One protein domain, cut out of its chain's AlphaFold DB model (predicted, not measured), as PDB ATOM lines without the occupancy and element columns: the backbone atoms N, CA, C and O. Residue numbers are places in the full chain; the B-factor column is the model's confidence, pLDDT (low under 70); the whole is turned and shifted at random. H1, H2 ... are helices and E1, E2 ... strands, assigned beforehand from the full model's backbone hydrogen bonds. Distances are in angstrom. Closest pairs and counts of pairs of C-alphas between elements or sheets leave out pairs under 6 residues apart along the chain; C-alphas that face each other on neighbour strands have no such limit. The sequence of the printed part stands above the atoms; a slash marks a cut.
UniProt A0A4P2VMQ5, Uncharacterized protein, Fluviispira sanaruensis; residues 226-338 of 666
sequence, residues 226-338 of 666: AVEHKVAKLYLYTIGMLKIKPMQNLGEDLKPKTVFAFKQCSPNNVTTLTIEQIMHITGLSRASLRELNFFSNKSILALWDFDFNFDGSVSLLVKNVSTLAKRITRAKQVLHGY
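AT A GLANCE: This is residues 226 to 338 of the 666 residues of an uncharacterized protein of Fluviispira sanaruensis (UniProt A0A4P2VMQ5). A small sheet, E3, E5 and E4, borders a group of helices in which H1 lies between H2 and H4, while the slender hairpin E1 and E2 reaches away and makes one end of the long axis. The 113 printed residues, with four named helices and five named strands in the order H1 E1 E2 E3 H2 H3 E4 E5 H4, are of the mixed class. The sheet, order E3 - E5 - E4, and the pair E1 - E2 are antiparallel. The whole is compact, with a radius of gyration of the C-alphas of 14.3 A, yet elongated, spanning 50 by 32 by 26 A.

IN THESE COORDINATES: Look for E3 at residues 271 to 274, E5 at 313 to 318, 16.1 A long, and E4 at 304 to 308. Find C-alpha 226 at (167.107, 148.036, 125.814); from there H1 runs 19.2 A to residue 238. H2 is 275 to 282, H3 286 to 291, E1 247 to 250 and E2 256 to 260. H4, residues 324 to 336, ends at (175.613, 143.714, 116.211).

HOW THE PARTS SIT: Beside E5 find E3, N 271 to O 316 at 2.9 A, and E4, N 305 to O 317 at 2.9 A. E3, H2 H3, E4 form a split strand-helix-strand unit, two same-way strands with E5 between, its crossover right-handed. H1 only grazes the sheet with residues 234 to 238, H2 with 275 to 280. H1 touches H2, C-alphas 230 and 282 closest at 4.4 A, and H4, C-alphas 232 and 331 closest at 4.8 A, at a steep tilt of 59 degrees, opposite ways. H3 is close to H2 but not clearly touching, C-alphas 279 and 286 closest at 6.9 A. E1 and E2, N 257 to O 249 at 2.9 A, are apart from E3, E4 and E5. O i to N i+4 pairs are within hydrogen-bond range throughout H2, H3 and H4, and 8 of 9 in H1.

THE WHOLE: The farthest C-alphas, Asp 253 and Ser 322, are 50.5 A apart. The printed part has no cut; the link H3 to E4 is long. Residues 247 to 260 and 337 to 338 have pLDDT under 70.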
ATOM      1  N   ALA A 226     166.981 146.709 126.420       76.50
ATOM      2  CA  ALA A 226     167.107 148.036 125.814       76.50
ATOM      3  C   ALA A 226     168.120 148.954 126.523       76.50
ATOM      4  O   ALA A 226     168.576 149.924 125.930       76.50
ATOM      5  N   VAL A 227     168.477 148.663 127.779       86.81
ATOM      6  CA  VAL A 227     169.530 149.395 128.504       86.81
ATOM      7  C   VAL A 227     170.884 148.721 128.274       86.81
ATOM      8  O   VAL A 227     171.866 149.415 128.059       86.81
ATOM      9  N   GLU A 228     170.934 147.388 128.206       88.69
ATOM     10  CA  GLU A 228     172.136 146.609 127.878       88.69
ATOM     11  C   GLU A 228     172.773 147.058 126.558       88.69
ATOM     12  O   GLU A 228     173.986 147.208 126.500       88.69
ATOM     13  N   HIS A 229     171.968 147.351 125.531       88.81
ATOM     14  CA  HIS A 229     172.461 147.920 124.272       88.81
ATOM     15  C   HIS A 229     173.121 149.295 124.441       88.81
ATOM     16  O   HIS A 229     174.198 149.553 123.905       88.81
ATOM     17  N   LYS A 230     172.496 150.176 125.226       93.94
ATOM     18  CA  LYS A 230     173.010 151.521 125.513       93.94
ATOM     19  C   LYS A 230     174.307 151.460 126.331       93.94
ATOM     20  O   LYS A 230     175.255 152.183 126.043       93.94
ATOM     21  N   VAL A 231     174.378 150.525 127.278       94.56
ATOM     22  CA  VAL A 231     175.582 150.203 128.060       94.56
ATOM     23  C   VAL A 231     176.672 149.583 127.174       94.56
ATOM     24  O   VAL A 231     177.835 149.938 127.328       94.56
ATOM     25  N   ALA A 232     176.328 148.727 126.205       93.56
ATOM     26  CA  ALA A 232     177.284 148.127 125.268       93.56
ATOM     27  C   ALA A 232     177.993 149.161 124.389       93.56
ATOM     28  O   ALA A 232     179.196 149.033 124.169       93.56
ATOM     29  N   LYS A 233     177.279 150.204 123.940       95.00
ATOM     30  CA  LYS A 233     177.880 151.337 123.218       95.00
ATOM     31  C   LYS A 233     178.947 152.032 124.057       95.00
ATOM     32  O   LYS A 233     180.079 152.159 123.602       95.00
ATOM     33  N   LEU A 234     178.611 152.410 125.293       96.25
ATOM     34  CA  LEU A 234     179.568 153.038 126.207       96.25
ATOM     35  C   LEU A 234     180.752 152.111 126.506       96.25
ATOM     36  O   LEU A 234     181.891 152.554 126.447       96.25
ATOM     37  N   TYR A 235     180.499 150.823 126.746       95.25
ATOM     38  CA  TYR A 235     181.536 149.840 127.066       95.25
ATOM     39  C   TYR A 235     182.542 149.673 125.926       95.25
ATOM     40  O   TYR A 235     183.744 149.823 126.144       95.25
ATOM     41  N   LEU A 236     182.056 149.446 124.700       93.94
ATOM     42  CA  LEU A 236     182.904 149.334 123.511       93.94
ATOM     43  C   LEU A 236     183.632 150.643 123.191       93.94
ATOM     44  O   LEU A 236     184.776 150.591 122.746       93.94
ATOM     45  N   TYR A 237     183.014 151.799 123.446       95.00
ATOM     46  CA  TYR A 237     183.677 153.095 123.310       95.00
ATOM     47  C   TYR A 237     184.834 153.238 124.312       95.00
ATOM     48  O   TYR A 237     185.958 153.485 123.889       95.00
ATOM     49  N   THR A 238     184.606 152.983 125.609       94.44
ATOM     50  CA  THR A 238     185.637 153.136 126.661       94.44
ATOM     51  C   THR A 238     186.853 152.217 126.498       94.44
ATOM     52  O   THR A 238     187.914 152.526 127.019       94.44
ATOM     53  N   ILE A 239     186.742 151.113 125.748       93.19
ATOM     54  CA  ILE A 239     187.882 150.237 125.405       93.19
ATOM     55  C   ILE A 239     188.468 150.504 124.005       93.19
ATOM     56  O   ILE A 239     189.257 149.702 123.513       93.19
ATOM     57  N   GLY A 240     188.049 151.570 123.315       91.50
ATOM     58  CA  GLY A 240     188.546 151.917 121.977       91.50
ATOM     59  C   GLY A 240     188.001 151.074 120.816       91.50
ATOM     60  O   GLY A 240     188.471 151.208 119.690       91.50
ATOM     61  N   MET A 241     187.009 150.210 121.054       90.31
ATOM     62  CA  MET A 241     186.427 149.316 120.040       90.31
ATOM     63  C   MET A 241     185.227 149.898 119.279       90.31
ATOM     64  O   MET A 241     184.760 149.276 118.326       90.31
ATOM     65  N   LEU A 242     184.715 151.066 119.675       92.12
ATOM     66  CA  LEU A 242     183.636 151.765 118.977       92.12
ATOM     67  C   LEU A 242     184.016 153.228 118.746       92.12
ATOM     68  O   LEU A 242     184.251 153.965 119.699       92.12
ATOM     69  N   LYS A 243     184.019 153.662 117.481       90.19
ATOM     70  CA  LYS A 243     184.132 155.080 117.120       90.19
ATOM     71  C   LYS A 243     182.743 155.722 117.158       90.19
ATOM     72  O   LYS A 243     181.800 155.196 116.570       90.19
ATOM     73  N   ILE A 244     182.624 156.856 117.841       88.12
ATOM     74  CA  ILE A 244     181.384 157.634 117.957       88.12
ATOM     75  C   ILE A 244     181.529 158.884 117.090       88.12
ATOM     76  O   ILE A 244     182.554 159.561 117.145       88.12
ATOM     77  N   LYS A 245     180.522 159.173 116.256       83.00
ATOM     78  CA  LYS A 245     180.526 160.380 115.419       83.00
ATOM     79  C   LYS A 245     180.412 161.631 116.310       83.00
ATOM     80  O   LYS A 245     179.614 161.597 117.257       83.00
ATOM     81  N   PRO A 246     181.149 162.720 116.007       77.38
ATOM     82  CA  PRO A 246     180.978 164.001 116.683       77.38
ATOM     83  C   PRO A 246     179.512 164.433 116.674       77.38
ATOM     84  O   PRO A 246     178.807 164.257 115.679       77.38
ATOM     85  N   MET A 247     179.054 164.987 117.791       65.81
ATOM     86  CA  MET A 247     177.716 165.559 117.891       65.81
ATOM     87  C   MET A 247     177.732 166.944 117.241       65.81
ATOM     88  O   MET A 247     178.549 167.782 117.617       65.81
ATOM     89  N   GLN A 248     176.843 167.178 116.276       62.97
ATOM     90  CA  GLN A 248     176.577 168.501 115.714       62.97
ATOM     91  C   GLN A 248     175.218 168.972 116.233       62.97
ATOM     92  O   GLN A 248     174.179 168.605 115.688       62.97
ATOM     93  N   ASN A 249     175.224 169.768 117.301       54.66
ATOM     94  CA  ASN A 249     174.021 170.462 117.754       54.66
ATOM     95  C   ASN A 249     173.821 171.716 116.906       54.66
ATOM     96  O   ASN A 249     174.437 172.747 117.182       54.66
ATOM     97  N   LEU A 250     172.962 171.632 115.891       45.47
ATOM     98  CA  LEU A 250     172.401 172.814 115.241       45.47
ATOM     99  C   LEU A 250     171.628 173.613 116.302       45.47
ATOM    100  O   LEU A 250     170.718 173.081 116.937       45.47
ATOM    101  N   GLY A 251     172.019 174.867 116.530       50.97
ATOM    102  CA  GLY A 251     171.194 175.815 117.271       50.97
ATOM    103  C   GLY A 251     169.944 176.195 116.476       50.97
ATOM    104  O   GLY A 251     169.806 175.829 115.309       50.97
ATOM    105  N   GLU A 252     169.062 176.983 117.090       52.94
ATOM    106  CA  GLU A 252     167.878 177.557 116.428       52.94
ATOM    107  C   GLU A 252     168.257 178.339 115.152       52.94
ATOM    108  O   GLU A 252     167.540 178.288 114.159       52.94
ATOM    109  N   ASP A 253     169.455 178.935 115.131       63.72
ATOM    110  CA  ASP A 253     170.030 179.676 113.997       63.72
ATOM    111  C   ASP A 253     170.717 178.782 112.934       63.72
ATOM    112  O   ASP A 253     171.486 179.282 112.113       63.72
ATOM    113  N   LEU A 254     170.564 177.450 113.008       50.44
ATOM    114  CA  LEU A 254     171.311 176.437 112.233       50.44
ATOM    115  C   LEU A 254     172.852 176.501 112.363       50.44
ATOM    116  O   LEU A 254     173.577 175.800 111.657       50.44
ATOM    117  N   LYS A 255     173.385 177.286 113.305       47.88
ATOM    118  CA  LYS A 255     174.821 177.331 113.624       47.88
ATOM    119  C   LYS A 255     175.173 176.243 114.650       47.88
ATOM    120  O   LYS A 255     174.431 176.084 115.622       47.88
ATOM    121  N   PRO A 256     176.278 175.488 114.489       49.62
ATOM    122  CA  PRO A 256     176.660 174.451 115.446       49.62
ATOM    123  C   PRO A 256     177.056 175.067 116.801       49.62
ATOM    124  O   PRO A 256     178.138 175.634 116.931       49.62
ATOM    125  N   LYS A 257     176.193 174.949 117.823       53.88
ATOM    126  CA  LYS A 257     176.396 175.561 119.158       53.88
ATOM    127  C   LYS A 257     177.437 174.832 120.020       53.88
ATOM    128  O   LYS A 257     177.944 175.408 120.977       53.88
ATOM    129  N   THR A 258     177.750 173.570 119.726       56.44
ATOM    130  CA  THR A 258     178.813 172.804 120.405       56.44
ATOM    131  C   THR A 258     179.194 171.580 119.578       56.44
ATOM    132  O   THR A 258     178.316 170.838 119.134       56.44
ATOM    133  N   VAL A 259     180.498 171.342 119.404       61.81
ATOM    134  CA  VAL A 259     181.034 170.113 118.798       61.81
ATOM    135  C   VAL A 259     181.757 169.316 119.876       61.81
ATOM    136  O   VAL A 259     182.862 169.664 120.287       61.81
ATOM    137  N   PHE A 260     181.153 168.216 120.328       67.00
ATOM    138  CA  PHE A 260     181.841 167.284 121.220       67.00
ATOM    139  C   PHE A 260     182.851 166.455 120.419       67.00
ATOM    140  O   PHE A 260     182.479 165.531 119.691       67.00
ATOM    141  N   ALA A 261     184.137 166.775 120.573       70.44
ATOM    142  CA  ALA A 261     185.226 165.934 120.096       70.44
ATOM    143  C   ALA A 261     185.345 164.685 120.988       70.44
ATOM    144  O   ALA A 261     185.590 164.782 122.191       70.44
ATOM    145  N   PHE A 262     185.181 163.502 120.396       79.50
ATOM    146  CA  PHE A 262     185.387 162.223 121.076       79.50
ATOM    147  C   PHE A 262     186.817 161.738 120.825       79.50
ATOM    148  O   PHE A 262     187.175 161.415 119.691       79.50
ATOM    149  N   LYS A 263     187.645 161.698 121.875       80.94
ATOM    150  CA  LYS A 263     189.009 161.152 121.796       80.94
ATOM    151  C   LYS A 263     188.952 159.643 121.545       80.94
ATOM    152  O   LYS A 263     188.139 158.940 122.146       80.94
ATOM    153  N   GLN A 264     189.839 159.127 120.693       80.94
ATOM    154  CA  GLN A 264     189.992 157.681 120.547       80.94
ATOM    155  C   GLN A 264     190.505 157.101 121.870       80.94
ATOM    156  O   GLN A 264     191.594 157.437 122.323       80.94
ATOM    157  N   CYS A 265     189.693 156.251 122.491       86.88
ATOM    158  CA  CYS A 265     190.046 155.556 123.723       86.88
ATOM    159  C   CYS A 265     190.907 154.323 123.405       86.88
ATOM    160  O   CYS A 265     190.940 153.851 122.265       86.88
ATOM    161  N   SER A 266     191.568 153.770 124.417       79.44
ATOM    162  CA  SER A 266     192.333 152.525 124.328       79.44
ATOM    163  C   SER A 266     191.973 151.599 125.494       79.44
ATOM    164  O   SER A 266     191.564 152.087 126.551       79.44
ATOM    165  N   PRO A 267     192.114 150.269 125.345       75.12
ATOM    166  CA  PRO A 267     191.904 149.339 126.449       75.12
ATOM    167  C   PRO A 267     192.747 149.716 127.674       75.12
ATOM    168  O   PRO A 267     193.895 150.127 127.529       75.12
ATOM    169  N   ASN A 268     192.179 149.530 128.868       78.38
ATOM    170  CA  ASN A 268     192.796 149.766 130.182       78.38
ATOM    171  C   ASN A 268     193.137 151.226 130.547       78.38
ATOM    172  O   ASN A 268     193.538 151.459 131.684       78.38
ATOM    173  N   ASN A 269     192.930 152.207 129.662       88.12
ATOM    174  CA  ASN A 269     193.120 153.619 130.007       88.12
ATOM    175  C   ASN A 269     191.846 154.236 130.606       88.12
ATOM    176  O   ASN A 269     190.724 153.910 130.209       88.12
ATOM    177  N   VAL A 270     192.027 155.173 131.542       93.69
ATOM    178  CA  VAL A 270     190.928 155.982 132.090       93.69
ATOM    179  C   VAL A 270     190.334 156.843 130.974       93.69
ATOM    180  O   VAL A 270     191.048 157.546 130.262       93.69
ATOM    181  N   THR A 271     189.013 156.780 130.819       94.44
ATOM    182  CA  THR A 271     188.262 157.549 129.825       94.44
ATOM    183  C   THR A 271     187.403 158.589 130.534       94.44
ATOM    184  O   THR A 271     186.376 158.242 131.113       94.44
ATOM    185  N   THR A 272     187.798 159.861 130.491       95.44
ATOM    186  CA  THR A 272     187.028 160.963 131.093       95.44
ATOM    187  C   THR A 272     185.991 161.512 130.112       95.44
ATOM    188  O   THR A 272     186.320 161.821 128.966       95.44
ATOM    189  N   LEU A 273     184.733 161.609 130.553       94.94
ATOM    190  CA  LEU A 273     183.586 162.057 129.760       94.94
ATOM    191  C   LEU A 273     182.659 162.950 130.581       94.94
ATOM    192  O   LEU A 273     182.350 162.649 131.731       94.94
ATOM    193  N   THR A 274     182.112 163.998 129.971       94.62
ATOM    194  CA  THR A 274     180.994 164.735 130.575       94.62
ATOM    195  C   THR A 274     179.728 163.872 130.613       94.62
ATOM    196  O   THR A 274     179.552 162.939 129.820       94.62
ATOM    197  N   ILE A 275     178.784 164.215 131.495       93.19
ATOM    198  CA  ILE A 275     177.460 163.571 131.529       93.19
ATOM    199  C   ILE A 275     176.768 163.633 130.155       93.19
ATOM    200  O   ILE A 275     176.086 162.686 129.770       93.19
ATOM    201  N   GLU A 276     176.973 164.702 129.385       92.06
ATOM    202  CA  GLU A 276     176.356 164.885 128.065       92.06
ATOM    203  C   GLU A 276     177.004 164.004 126.993       92.06
ATOM    204  O   GLU A 276     176.299 163.395 126.188       92.06
ATOM    205  N   GLN A 277     178.324 163.812 127.053       93.00
ATOM    206  CA  GLN A 277     179.016 162.817 126.233       93.00
ATOM    207  C   GLN A 277     178.538 161.390 126.554       93.00
ATOM    208  O   GLN A 277     178.259 160.620 125.634       93.00
ATOM    209  N   ILE A 278     178.362 161.043 127.836       94.62
ATOM    210  CA  ILE A 278     177.781 159.749 128.244       94.62
ATOM    211  C   ILE A 278     176.350 159.600 127.699       94.62
ATOM    212  O   ILE A 278     176.000 158.543 127.166       94.62
ATOM    213  N   MET A 279     175.524 160.648 127.782       93.81
ATOM    214  CA  MET A 279     174.169 160.665 127.217       93.81
ATOM    215  C   MET A 279     174.171 160.460 125.695       93.81
ATOM    216  O   MET A 279     173.385 159.651 125.211       93.81
ATOM    217  N   HIS A 280     175.074 161.108 124.950       91.50
ATOM    218  CA  HIS A 280     175.208 160.948 123.492       91.50
ATOM    219  C   HIS A 280     175.628 159.527 123.100       91.50
ATOM    220  O   HIS A 280     174.967 158.886 122.284       91.50
ATOM    221  N   ILE A 281     176.680 158.988 123.729       93.50
ATOM    222  CA  ILE A 281     177.195 157.638 123.436       93.50
ATOM    223  C   ILE A 281     176.141 156.563 123.747       93.50
ATOM    224  O   ILE A 281     175.952 155.615 122.980       93.50
ATOM    225  N   THR A 282     175.445 156.693 124.880       93.75
ATOM    226  CA  THR A 282     174.438 155.714 125.318       93.75
ATOM    227  C   THR A 282     173.075 155.916 124.652       93.75
ATOM    228  O   THR A 282     172.312 154.960 124.518       93.75
ATOM    229  N   GLY A 283     172.715 157.138 124.263       91.88
ATOM    230  CA  GLY A 283     171.339 157.518 123.940       91.88
ATOM    231  C   GLY A 283     170.393 157.462 125.152       91.88
ATOM    232  O   GLY A 283     169.204 157.170 124.989       91.88
ATOM    233  N   LEU A 284     170.895 157.628 126.382       91.88
ATOM    234  CA  LEU A 284     170.081 157.796 127.595       91.88
ATOM    235  C   LEU A 284     169.856 159.287 127.870       91.88
ATOM    236  O   LEU A 284     170.766 160.089 127.700       91.88
ATOM    237  N   SER A 285     168.666 159.666 128.340       92.19
ATOM    238  CA  SER A 285     168.441 161.024 128.846       92.19
ATOM    239  C   SER A 285     169.019 161.183 130.258       92.19
ATOM    240  O   SER A 285     169.172 160.196 130.987       92.19
ATOM    241  N   ARG A 286     169.262 162.429 130.696       90.62
ATOM    242  CA  ARG A 286     169.675 162.744 132.081       90.62
ATOM    243  C   ARG A 286     168.685 162.172 133.110       90.62
ATOM    244  O   ARG A 286     169.098 161.628 134.132       90.62
ATOM    245  N   ALA A 287     167.384 162.206 132.801       89.38
ATOM    246  CA  ALA A 287     166.345 161.580 133.618       89.38
ATOM    247  C   ALA A 287     166.493 160.049 133.678       89.38
ATOM    248  O   ALA A 287     166.453 159.489 134.771       89.38
ATOM    249  N   SER A 288     166.740 159.375 132.547       90.56
ATOM    250  CA  SER A 288     166.957 157.922 132.517       90.56
ATOM    251  C   SER A 288     168.226 157.492 133.259       90.56
ATOM    252  O   SER A 288     168.198 156.478 133.950       90.56
ATOM    253  N   LEU A 289     169.328 158.249 133.163       92.19
ATOM    254  CA  LEU A 289     170.548 157.973 133.937       92.19
ATOM    255  C   LEU A 289     170.273 158.025 135.449       92.19
ATOM    256  O   LEU A 289     170.695 157.127 136.181       92.19
ATOM    257  N   ARG A 290     169.501 159.025 135.899       91.19
ATOM    258  CA  ARG A 290     169.058 159.158 137.293       91.19
ATOM    259  C   ARG A 290     168.116 158.026 137.714       91.19
ATOM    260  O   ARG A 290     168.344 157.415 138.746       91.19
ATOM    261  N   GLU A 291     167.090 157.702 136.927       86.00
ATOM    262  CA  GLU A 291     166.129 156.630 137.254       86.00
ATOM    263  C   GLU A 291     166.768 155.234 137.318       86.00
ATOM    264  O   GLU A 291     166.344 154.393 138.110       86.00
ATOM    265  N   LEU A 292     167.798 154.981 136.504       85.69
ATOM    266  CA  LEU A 292     168.574 153.738 136.532       85.69
ATOM    267  C   LEU A 292     169.592 153.685 137.686       85.69
ATOM    268  O   LEU A 292     170.227 152.640 137.867       85.69
ATOM    269  N   ASN A 293     169.763 154.787 138.433       91.62
ATOM    270  CA  ASN A 293     170.871 155.025 139.360       91.62
ATOM    271  C   ASN A 293     172.225 154.687 138.708       91.62
ATOM    272  O   ASN A 293     173.026 153.963 139.287       91.62
ATOM    273  N   PHE A 294     172.447 155.127 137.461       93.50
ATOM    274  CA  PHE A 294     173.441 154.542 136.548       93.50
ATOM    275  C   PHE A 294     174.827 154.334 137.185       93.50
ATOM    276  O   PHE A 294     175.351 153.224 137.146       93.50
ATOM    277  N   PHE A 295     175.369 155.366 137.834       93.81
ATOM    278  CA  PHE A 295     176.708 155.349 138.431       93.81
ATOM    279  C   PHE A 295     176.818 154.564 139.748       93.81
ATOM    280  O   PHE A 295     177.909 154.142 140.105       93.81
ATOM    281  N   SER A 296     175.710 154.313 140.455       91.94
ATOM    282  CA  SER A 296     175.669 153.492 141.679       91.94
ATOM    283  C   SER A 296     175.023 152.115 141.462       91.94
ATOM    284  O   SER A 296     174.822 151.334 142.395       91.94
ATOM    285  N   ASN A 297     174.693 151.773 140.217       91.88
ATOM    286  CA  ASN A 297     174.027 150.526 139.879       91.88
ATOM    287  C   ASN A 297     175.016 149.353 139.902       91.88
ATOM    288  O   ASN A 297     175.961 149.319 139.117       91.88
ATOM    289  N   LYS A 298     174.757 148.333 140.729       87.56
ATOM    290  CA  LYS A 298     175.643 147.164 140.902       87.56
ATOM    291  C   LYS A 298     176.019 146.438 139.599       87.56
ATOM    292  O   LYS A 298     177.106 145.876 139.526       87.56
ATOM    293  N   SER A 299     175.162 146.438 138.571       85.69
ATOM    294  CA  SER A 299     175.507 145.850 137.264       85.69
ATOM    295  C   SER A 299     176.454 146.733 136.446       85.69
ATOM    296  O   SER A 299     177.291 146.200 135.728       85.69
ATOM    297  N   ILE A 300     176.354 148.057 136.577       92.31
ATOM    298  CA  ILE A 300     177.232 149.026 135.907       92.31
ATOM    299  C   ILE A 300     178.583 149.112 136.636       92.31
ATOM    300  O   ILE A 300     179.628 148.999 136.003       92.31
ATOM    301  N   LEU A 301     178.572 149.177 137.972       91.94
ATOM    302  CA  LEU A 301     179.764 149.118 138.834       91.94
ATOM    303  C   LEU A 301     180.554 147.803 138.719       91.94
ATOM    304  O   LEU A 301     181.703 147.723 139.146       91.94
ATOM    305  N   ALA A 302     179.960 146.750 138.151       88.75
ATOM    306  CA  ALA A 302     180.685 145.528 137.818       88.75
ATOM    307  C   ALA A 302     181.545 145.673 136.547       88.75
ATOM    308  O   ALA A 302     182.423 144.837 136.328       88.75
ATOM    309  N   LEU A 303     181.284 146.681 135.705       91.69
ATOM    310  CA  LEU A 303     181.946 146.942 134.420       91.69
ATOM    311  C   LEU A 303     182.986 148.062 134.503       91.69
ATOM    312  O   LEU A 303     184.023 147.946 133.851       91.69
ATOM    313  N   TRP A 304     182.710 149.098 135.296       95.06
ATOM    314  CA  TRP A 304     183.581 150.256 135.484       95.06
ATOM    315  C   TRP A 304     183.840 150.551 136.963       95.06
ATOM    316  O   TRP A 304     183.001 150.255 137.818       95.06
ATOM    317  N   ASP A 305     184.981 151.173 137.234       94.12
ATOM    318  CA  ASP A 305     185.133 152.122 138.334       94.12
ATOM    319  C   ASP A 305     184.840 153.533 137.812       94.12
ATOM    320  O   ASP A 305     185.155 153.858 136.661       94.12
ATOM    321  N   PHE A 306     184.196 154.340 138.654       95.88
ATOM    322  CA  PHE A 306     183.852 155.728 138.368       95.88
ATOM    323  C   PHE A 306     184.547 156.639 139.366       95.88
ATOM    324  O   PHE A 306     184.502 156.368 140.564       95.88
ATOM    325  N   ASP A 307     185.084 157.740 138.864       95.56
ATOM    326  CA  ASP A 307     185.516 158.875 139.671       95.56
ATOM    327  C   ASP A 307     184.861 160.158 139.131       95.56
ATOM    328  O   ASP A 307     184.584 160.258 137.931       95.56
ATOM    329  N   PHE A 308     184.540 161.102 140.014       93.94
ATOM    330  CA  PHE A 308     183.770 162.308 139.697       93.94
ATOM    331  C   PHE A 308     184.645 163.544 139.878       93.94
ATOM    332  O   PHE A 308     185.008 163.909 140.992       93.94
ATOM    333  N   ASN A 309     184.948 164.212 138.769       91.62
ATOM    334  CA  ASN A 309     185.849 165.354 138.751       91.62
ATOM    335  C   ASN A 309     185.101 166.654 139.109       91.62
ATOM    336  O   ASN A 309     183.895 166.784 138.883       91.62
ATOM    337  N   PHE A 310     185.831 167.656 139.611       88.56
ATOM    338  CA  PHE A 310     185.271 168.962 140.000       88.56
ATOM    339  C   PHE A 310     184.588 169.731 138.853       88.56
ATOM    340  O   PHE A 310     183.708 170.547 139.107       88.56
ATOM    341  N   ASP A 311     184.951 169.456 137.596       85.06
ATOM    342  CA  ASP A 311     184.335 170.041 136.395       85.06
ATOM    343  C   ASP A 311     182.992 169.380 136.002       85.06
ATOM    344  O   ASP A 311     182.393 169.725 134.982       85.06
ATOM    345  N   GLY A 312     182.511 168.408 136.787       86.06
ATOM    346  CA  GLY A 312     181.293 167.646 136.503       86.06
ATOM    347  C   GLY A 312     181.465 166.560 135.434       86.06
ATOM    348  O   GLY A 312     180.473 165.950 135.011       86.06
ATOM    349  N   SER A 313     182.695 166.296 134.984       93.06
ATOM    350  CA  SER A 313     183.015 165.112 134.192       93.06
ATOM    351  C   SER A 313     183.173 163.868 135.072       93.06
ATOM    352  O   SER A 313     183.378 163.935 136.284       93.06
ATOM    353  N   VAL A 314     183.039 162.702 134.446       96.19
ATOM    354  CA  VAL A 314     183.188 161.392 135.074       96.19
ATOM    355  C   VAL A 314     184.358 160.687 134.410       96.19
ATOM    356  O   VAL A 314     184.400 160.570 133.186       96.19
ATOM    357  N   SER A 315     185.293 160.192 135.205       96.31
ATOM    358  CA  SER A 315     186.378 159.318 134.771       96.31
ATOM    359  C   SER A 315     185.908 157.863 134.846       96.31
ATOM    360  O   SER A 315     185.498 157.394 135.905       96.31
ATOM    361  N   LEU A 316     185.924 157.150 133.714       96.50
ATOM    362  CA  LEU A 316     185.520 155.746 133.606       96.50
ATOM    363  C   LEU A 316     186.757 154.866 133.406       96.50
ATOM    364  O   LEU A 316     187.414 154.957 132.366       96.50
ATOM    365  N   LEU A 317     187.031 153.960 134.343       94.31
ATOM    366  CA  LEU A 317     188.042 152.911 134.183       94.31
ATOM    367  C   LEU A 317     187.350 151.560 133.994       94.31
ATOM    368  O   LEU A 317     186.565 151.136 134.838       94.31
ATOM    369  N   VAL A 318     187.611 150.867 132.883       92.44
ATOM    370  CA  VAL A 318     187.016 149.544 132.630       92.44
ATOM    371  C   VAL A 318     187.679 148.492 133.516       92.44
ATOM    372  O   VAL A 318     188.891 148.301 133.466       92.44
ATOM    373  N   LYS A 319     186.870 147.749 134.279       89.69
ATOM    374  CA  LYS A 319     187.354 146.699 135.181       89.69
ATOM    375  C   LYS A 319     187.997 145.553 134.414       89.69
ATOM    376  O   LYS A 319     187.307 144.791 133.726       89.69
ATOM    377  N   ASN A 320     189.306 145.396 134.599       81.25
ATOM    378  CA  ASN A 320     190.061 144.256 134.104       81.25
ATOM    379  C   ASN A 320     189.790 143.026 134.987       81.25
ATOM    380  O   ASN A 320     190.429 142.807 136.012       81.25
ATOM    381  N   VAL A 321     188.785 142.248 134.597       79.12
ATOM    382  CA  VAL A 321     188.404 140.982 135.237       79.12
ATOM    383  C   VAL A 321     188.665 139.814 134.290       79.12
ATOM    384  O   VAL A 321     188.645 139.981 133.072       79.12
ATOM    385  N   SER A 322     188.785 138.598 134.826       71.38
ATOM    386  CA  SER A 322     188.933 137.352 134.047       71.38
ATOM    387  C   SER A 322     187.854 137.140 132.968       71.38
ATOM    388  O   SER A 322     188.053 136.390 132.012       71.38
ATOM    389  N   THR A 323     186.710 137.822 133.082       72.25
ATOM    390  CA  THR A 323     185.601 137.786 132.120       72.25
ATOM    391  C   THR A 323     185.630 138.903 131.066       72.25
ATOM    392  O   THR A 323     184.708 138.973 130.252       72.25
ATOM    393  N   LEU A 324     186.675 139.744 131.015       82.38
ATOM    394  CA  LEU A 324     186.808 140.885 130.093       82.38
ATOM    395  C   LEU A 324     186.562 140.491 128.628       82.38
ATOM    396  O   LEU A 324     185.660 141.032 127.994       82.38
ATOM    397  N   ALA A 325     187.270 139.483 128.109       78.81
ATOM    398  CA  ALA A 325     187.089 139.013 126.732       78.81
ATOM    399  C   ALA A 325     185.639 138.568 126.441       78.81
ATOM    400  O   ALA A 325     185.093 138.853 125.376       78.81
ATOM    401  N   LYS A 326     184.974 137.930 127.413       75.38
ATOM    402  CA  LYS A 326     183.578 137.485 127.286       75.38
ATOM    403  C   LYS A 326     182.595 138.659 127.312       75.38
ATOM    404  O   LYS A 326     181.635 138.661 126.545       75.38
ATOM    405  N   ARG A 327     182.860 139.688 128.127       85.31
ATOM    406  CA  ARG A 327     182.109 140.958 128.139       85.31
ATOM    407  C   ARG A 327     182.274 141.723 126.831       85.31
ATOM    408  O   ARG A 327     181.281 142.218 126.318       85.31
ATOM    409  N   ILE A 328     183.477 141.759 126.253       86.69
ATOM    410  CA  ILE A 328     183.735 142.345 124.929       86.69
ATOM    411  C   ILE A 328     182.938 141.600 123.852       86.69
ATOM    412  O   ILE A 328     182.200 142.228 123.094       86.69
ATOM    413  N   THR A 329     183.019 140.268 123.812       77.75
ATOM    414  CA  THR A 329     182.237 139.442 122.877       77.75
ATOM    415  C   THR A 329     180.738 139.664 123.050       77.75
ATOM    416  O   THR A 329     180.034 139.861 122.062       77.75
ATOM    417  N   ARG A 330     180.236 139.723 124.291       81.94
ATOM    418  CA  ARG A 330     178.829 140.030 124.569       81.94
ATOM    419  C   ARG A 330     178.451 141.447 124.144       81.94
ATOM    420  O   ARG A 330     177.391 141.621 123.557       81.94
ATOM    421  N   ALA A 331     179.297 142.444 124.390       88.62
ATOM    422  CA  ALA A 331     179.070 143.822 123.972       88.62
ATOM    423  C   ALA A 331     178.981 143.927 122.443       88.62
ATOM    424  O   ALA A 331     178.048 144.540 121.930       88.62
ATOM    425  N   LYS A 332     179.881 143.249 121.714       84.31
ATOM    426  CA  LYS A 332     179.817 143.116 120.251       84.31
ATOM    427  C   LYS A 332     178.531 142.416 119.812       84.31
ATOM    428  O   LYS A 332     177.801 142.978 119.012       84.31
ATOM    429  N   GLN A 333     178.176 141.265 120.384       73.06
ATOM    430  CA  GLN A 333     176.909 140.573 120.083       73.06
ATOM    431  C   GLN A 333     175.669 141.445 120.347       73.06
ATOM    432  O   GLN A 333     174.711 141.396 119.584       73.06
ATOM    433  N   VAL A 334     175.681 142.250 121.412       79.19
ATOM    434  CA  VAL A 334     174.596 143.173 121.793       79.19
ATOM    435  C   VAL A 334     174.575 144.443 120.941       79.19
ATOM    436  O   VAL A 334     173.534 145.087 120.845       79.19
ATOM    437  N   LEU A 335     175.692 144.831 120.328       82.81
ATOM    438  CA  LEU A 335     175.724 145.936 119.375       82.81
ATOM    439  C   LEU A 335     175.336 145.458 117.967       82.81
ATOM    440  O   LEU A 335     174.521 146.105 117.321       82.81
ATOM    441  N   HIS A 336     175.859 144.310 117.527       72.75
ATOM    442  CA  HIS A 336     175.613 143.714 116.211       72.75
ATOM    443  C   HIS A 336     174.192 143.143 116.110       72.75
ATOM    444  O   HIS A 336     173.448 143.556 115.237       72.75
ATOM    445  N   GLY A 337     173.746 142.314 117.063       56.06
ATOM    446  CA  GLY A 337     172.356 141.823 117.150       56.06
ATOM    447  C   GLY A 337     171.330 142.882 117.588       56.06
ATOM    448  O   GLY A 337     170.246 142.544 118.062       56.06
ATOM    449  N   TYR A 338     171.721 144.154 117.516       44.53
ATOM    450  CA  TYR A 338     170.921 145.348 117.791       44.53
ATOM    451  C   TYR A 338     171.317 146.504 116.830       44.53
ATOM    452  O   TYR A 338     170.856 147.631 117.002       44.53
TER     453      TYR A 338